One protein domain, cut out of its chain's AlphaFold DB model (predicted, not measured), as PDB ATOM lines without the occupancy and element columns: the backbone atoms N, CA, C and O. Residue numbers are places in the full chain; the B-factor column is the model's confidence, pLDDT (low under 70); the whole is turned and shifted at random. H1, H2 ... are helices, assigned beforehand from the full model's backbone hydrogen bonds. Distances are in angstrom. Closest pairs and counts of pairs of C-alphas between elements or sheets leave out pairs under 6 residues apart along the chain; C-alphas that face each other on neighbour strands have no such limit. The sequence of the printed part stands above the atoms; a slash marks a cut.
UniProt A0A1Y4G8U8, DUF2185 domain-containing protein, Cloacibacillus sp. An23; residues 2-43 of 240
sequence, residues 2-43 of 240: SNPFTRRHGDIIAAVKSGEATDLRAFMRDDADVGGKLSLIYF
ATOM      1  N   SER A   2      50.257  15.442 165.486       95.06
ATOM      2  CA  SER A   2      49.186  16.413 165.705       95.06
ATOM      3  C   SER A   2      49.491  17.769 165.060       95.06
ATOM      4  O   SER A   2      50.657  18.090 164.799       95.06
ATOM      5  N   ASN A   3      48.463  18.586 164.806       95.12
ATOM      6  CA  ASN A   3      48.665  19.935 164.264       95.12
ATOM      7  C   ASN A   3      49.484  20.831 165.212       95.12
ATOM      8  O   ASN A   3      50.471  21.391 164.735       95.12
ATOM      9  N   PRO A   4      49.206  20.894 166.533       94.50
ATOM     10  CA  PRO A   4      50.035  21.672 167.455       94.50
ATOM     11  C   PRO A   4      51.518  21.279 167.415       94.50
ATOM     12  O   PRO A   4      52.391  22.146 167.362       94.50
ATOM     13  N   PHE A   5      51.816  19.974 167.369       94.94
ATOM     14  CA  PHE A   5      53.193  19.493 167.240       94.94
ATOM     15  C   PHE A   5      53.804  19.900 165.894       94.94
ATOM     16  O   PHE A   5      54.933  20.380 165.833       94.94
ATOM     17  N   THR A   6      53.046  19.752 164.807       94.81
ATOM     18  CA  THR A   6      53.520  20.058 163.451       94.81
ATOM     19  C   THR A   6      53.800  21.545 163.255       94.81
ATOM     20  O   THR A   6      54.784  21.897 162.611       94.81
ATOM     21  N   ARG A   7      52.986  22.425 163.847       93.62
ATOM     22  CA  ARG A   7      53.202  23.878 163.824       93.62
ATOM     23  C   ARG A   7      54.478  24.283 164.553       93.62
ATOM     24  O   ARG A   7      55.171  25.184 164.097       93.62
ATOM     25  N   ARG A   8      54.789  23.618 165.667       93.56
ATOM     26  CA  ARG A   8      55.962  23.933 166.489       93.56
ATOM     27  C   ARG A   8      57.260  23.347 165.941       93.56
ATOM     28  O   ARG A   8      58.298  23.991 166.018       93.56
ATOM     29  N   HIS A   9      57.189  22.153 165.363       95.31
ATOM     30  CA  HIS A   9      58.349  21.368 164.935       95.31
ATOM     31  C   HIS A   9      58.363  21.136 163.412       95.31
ATOM     32  O   HIS A   9      58.827  20.102 162.930       95.31
ATOM     33  N   GLY A  10      57.833  22.088 162.637       94.50
ATOM     34  CA  GLY A  10      57.689  21.962 161.183       94.50
ATOM     35  C   GLY A  10      59.012  21.695 160.459       94.50
ATOM     36  O   GLY A  10      59.059  20.836 159.579       94.50
ATOM     37  N   ASP A  11      60.093  22.355 160.885       94.94
ATOM     38  CA  ASP A  11      61.420  22.228 160.268       94.94
ATOM     39  C   ASP A  11      61.985  20.809 160.398       94.94
ATOM     40  O   ASP A  11      62.388  20.204 159.404       94.94
ATOM     41  N   ILE A  12      61.958  20.230 161.605       95.50
ATOM     42  CA  ILE A  12      62.451  18.863 161.816       95.50
ATOM     43  C   ILE A  12      61.567  17.840 161.097       95.50
ATOM     44  O   ILE A  12      62.079  16.878 160.533       95.50
ATOM     45  N   ILE A  13      60.250  18.062 161.028       94.88
ATOM     46  CA  ILE A  13      59.343  17.195 160.262       94.88
ATOM     47  C   ILE A  13      59.682  17.241 158.771       94.88
ATOM     48  O   ILE A  13      59.695  16.197 158.115       94.88
ATOM     49  N   ALA A  14      59.954  18.430 158.227       95.88
ATOM     50  CA  ALA A  14      60.369  18.584 156.839       95.88
ATOM     51  C   ALA A  14      61.706  17.873 156.576       95.88
ATOM     52  O   ALA A  14      61.796  17.115 155.610       95.88
ATOM     53  N   ALA A  15      62.689  18.031 157.469       96.56
ATOM     54  CA  ALA A  15      63.991  17.370 157.378       96.56
ATOM     55  C   ALA A  15      63.891  15.835 157.460       96.56
ATOM     56  O   ALA A  15      64.593  15.123 156.746       96.56
ATOM     57  N   VAL A  16      62.993  15.295 158.290       95.25
ATOM     58  CA  VAL A  16      62.735  13.844 158.342       95.25
ATOM     59  C   VAL A  16      62.121  13.359 157.032       95.25
ATOM     60  O   VAL A  16      62.566  12.361 156.469       95.25
ATOM     61  N   LYS A  17      61.114  14.072 156.512       94.69
ATOM     62  CA  LYS A  17      60.433  13.698 155.261       94.69
ATOM     63  C   LYS A  17      61.345  13.783 154.037       94.69
ATOM     64  O   LYS A  17      61.170  12.997 153.111       94.69
ATOM     65  N   SER A  18      62.293  14.720 154.019       96.44
ATOM     66  CA  SER A  18      63.292  14.839 152.951       96.44
ATOM     67  C   SER A  18      64.430  13.819 153.074       96.44
ATOM     68  O   SER A  18      65.195  13.652 152.127       96.44
ATOM     69  N   GLY A  19      64.543  13.136 154.219       94.62
ATOM     70  CA  GLY A  19      65.649  12.233 154.536       94.62
ATOM     71  C   GLY A  19      66.927  12.944 154.993       94.62
ATOM     72  O   GLY A  19      67.954  12.290 155.151       94.62
ATOM     73  N   GLU A  20      66.886  14.260 155.215       95.44
ATOM     74  CA  GLU A  20      68.004  15.040 155.757       95.44
ATOM     75  C   GLU A  20      68.281  14.692 157.228       95.44
ATOM     76  O   GLU A  20      69.435  14.564 157.635       95.44
ATOM     77  N   ALA A  21      67.223  14.488 158.017       92.94
ATOM     78  CA  ALA A  21      67.319  14.085 159.415       92.94
ATOM     79  C   ALA A  21      66.952  12.604 159.576       92.94
ATOM     80  O   ALA A  21      65.779  12.236 159.549       92.94
ATOM     81  N   THR A  22      67.960  11.753 159.782       89.69
ATOM     82  CA  THR A  22      67.776  10.303 159.998       89.69
ATOM     83  C   THR A  22      67.952   9.869 161.454       89.69
ATOM     84  O   THR A  22      67.493   8.795 161.828       89.69
ATOM     85  N   ASP A  23      68.613  10.682 162.282       91.69
ATOM     86  CA  ASP A  23      68.806  10.427 163.713       91.69
ATOM     87  C   ASP A  23      68.131  11.526 164.537       91.69
ATOM     88  O   ASP A  23      68.573  12.675 164.567       91.69
ATOM     89  N   LEU A  24      67.048  11.157 165.220       92.69
ATOM     90  CA  LEU A  24      66.235  12.074 166.015       92.69
ATOM     91  C   LEU A  24      66.603  12.083 167.498       92.69
ATOM     92  O   LEU A  24      65.937  12.758 168.276       92.69
ATOM     93  N   ARG A  25      67.647  11.371 167.937       91.50
ATOM     94  CA  ARG A  25      67.961  11.250 169.372       91.50
ATOM     95  C   ARG A  25      68.319  12.584 170.016       91.50
ATOM     96  O   ARG A  25      67.873  12.851 171.129       91.50
ATOM     97  N   ALA A  26      69.098  13.416 169.323       93.19
ATOM     98  CA  ALA A  26      69.441  14.753 169.804       93.19
ATOM     99  C   ALA A  26      68.188  15.628 169.923       93.19
ATOM    100  O   ALA A  26      67.952  16.194 170.981       93.19
ATOM    101  N   PHE A  27      67.333  15.640 168.893       94.75
ATOM    102  CA  PHE A  27      66.042  16.328 168.938       94.75
ATOM    103  C   PHE A  27      65.189  15.841 170.116       94.75
ATOM    104  O   PHE A  27      64.791  16.634 170.959       94.75
ATOM    105  N   MET A  28      64.986  14.527 170.238       92.56
ATOM    106  CA  MET A  28      64.169  13.948 171.302       92.56
ATOM    107  C   MET A  28      64.677  14.307 172.701       92.56
ATOM    108  O   MET A  28      63.863  14.498 173.598       92.56
ATOM    109  N   ARG A  29      65.998  14.368 172.907       92.94
ATOM    110  CA  ARG A  29      66.616  14.650 174.211       92.94
ATOM    111  C   ARG A  29      66.667  16.142 174.538       92.94
ATOM    112  O   ARG A  29      66.408  16.501 175.684       92.94
ATOM    113  N   ASP A  30      67.051  16.964 173.567       94.38
ATOM    114  CA  ASP A  30      67.483  18.347 173.790       94.38
ATOM    115  C   ASP A  30      66.375  19.374 173.498       94.38
ATOM    116  O   ASP A  30      66.458  20.510 173.967       94.38
ATOM    117  N   ASP A  31      65.330  18.994 172.754       95.06
ATOM    118  CA  ASP A  31      64.172  19.855 172.507       95.06
ATOM    119  C   ASP A  31      63.384  20.112 173.804       95.06
ATOM    120  O   ASP A  31      63.106  19.195 174.582       95.06
ATOM    121  N   ALA A  32      63.033  21.375 174.049       92.00
ATOM    122  CA  ALA A  32      62.415  21.809 175.300       92.00
ATOM    123  C   ALA A  32      60.955  21.350 175.456       92.00
ATOM    124  O   ALA A  32      60.496  21.167 176.587       92.00
ATOM    125  N   ASP A  33      60.231  21.155 174.352       89.75
ATOM    126  CA  ASP A  33      58.846  20.686 174.352       89.75
ATOM    127  C   ASP A  33      58.776  19.159 174.450       89.75
ATOM    128  O   ASP A  33      57.924  18.599 175.147       89.75
ATOM    129  N   VAL A  34      59.687  18.464 173.769       92.44
ATOM    130  CA  VAL A  34      59.759  17.000 173.796       92.44
ATOM    131  C   VAL A  34      60.375  16.512 175.110       92.44
ATOM    132  O   VAL A  34      59.825  15.621 175.760       92.44
ATOM    133  N   GLY A  35      61.496  17.099 175.539       89.56
ATOM    134  CA  GLY A  35      62.106  16.872 176.851       89.56
ATOM    135  C   GLY A  35      62.399  15.403 177.169       89.56
ATOM    136  O   GLY A  35      62.167  14.953 178.296       89.56
ATOM    137  N   GLY A  36      62.834  14.626 176.174       89.44
ATOM    138  CA  GLY A  36      63.101  13.190 176.296       89.44
ATOM    139  C   GLY A  36      61.849  12.313 176.371       89.44
ATOM    140  O   GLY A  36      61.957  11.138 176.719       89.44
ATOM    141  N   LYS A  37      60.658  12.857 176.097       87.81
ATOM    142  CA  LYS A  37      59.375  12.164 176.260       87.81
ATOM    143  C   LYS A  37      58.574  12.184 174.971       87.81
ATOM    144  O   LYS A  37      58.495  13.190 174.281       87.81
ATOM    145  N   LEU A  38      57.889  11.081 174.703       85.62
ATOM    146  CA  LEU A  38      56.958  10.979 173.590       85.62
ATOM    147  C   LEU A  38      55.534  10.914 174.149       85.62
ATOM    148  O   LEU A  38      55.086   9.874 174.626       85.62
ATOM    149  N   SER A  39      54.861  12.063 174.180       90.94
ATOM    150  CA  SER A  39      53.498  12.190 174.703       90.94
ATOM    151  C   SER A  39      52.464  11.845 173.632       90.94
ATOM    152  O   SER A  39      52.656  12.182 172.466       90.94
ATOM    153  N   LEU A  40      51.332  11.249 174.025       92.38
ATOM    154  CA  LEU A  40      50.260  10.912 173.079       92.38
ATOM    155  C   LEU A  40      49.684  12.135 172.357       92.38
ATOM    156  O   LEU A  40      49.344  12.047 171.186       92.38
ATOM    157  N   ILE A  41      49.697  13.305 173.001       93.69
ATOM    158  CA  ILE A  41      49.225  14.562 172.395       93.69
ATOM    159  C   ILE A  41      50.086  15.027 171.204       93.69
ATOM    160  O   ILE A  41      49.723  15.967 170.497       93.69
ATOM    161  N   TYR A  42      51.251  14.415 170.978       94.56
ATOM    162  CA  TYR A  42      52.100  14.717 169.823       94.56
ATOM    163  C   TYR A  42      51.658  13.950 168.572       94.56
ATOM    164  O   TYR A  42      51.999  14.332 167.450       94.56
ATOM    165  N   PHE A  43      50.872  12.886 168.729       95.12
ATOM    166  CA  PHE A  43      50.376  12.095 167.612       95.12
ATOM    167  C   PHE A  43      49.052  12.639 167.072       95.12
ATOM    168  O   PHE A  43      48.289  13.293 167.776       95.12
TER     169      PHE A  43
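This is residues 2 to 43 of the 240 residues of the protein "DUF2185 domain-containing protein" of Cloacibacillus sp. An23 (UniProt A0A1Y4G8U8). The backbone makes an open ring of three short helices that touch one another nowhere: H2, the longest helix, follows H1 along one side, H3 lies across the gap from H2, and the unnamed stretch 31 to 43 leads back beside the start. The 42 printed residues hold three named helices, H1, H2, H3 in chain order, and no named strand; the class is all helix. The whole is compact, with a radius of gyration of the C-alphas of 10.0 A and spans of 24 by 21 by 14 A.

H2 is residues 10 to 18, 12.2 A long, from C-alpha 10 at (57.689, 21.962, 161.183). H1 is residues 3 to 8, beginning at C-alpha 3 (48.665, 19.935, 164.264). H3 is residues 25 to 30, ending at C-alpha 30 (67.483, 18.347, 173.790).

H2 and H1 are close but not clearly touching; their closest C-alphas, of Ile 13 and Thr 6, are 7.2 A apart. Their lines are about perpendicular, at 81 degrees. H2 and H3 are only just apart, closest 8.4 A. H1 and H3 are apart. In H1, H2 and H3 every O i to N i+4 pair is within hydrogen-bond range.

The C-alphas of Glu 20 and Leu 40 are the two farthest apart, 25.1 A; those of Ser 2 and Phe 43, first and last printed, are 4.9 A apart. The link H1 to H2 is tight and H2 to H3 short. The printed part has no cut, and no printed residue is under 70 in pLDDT.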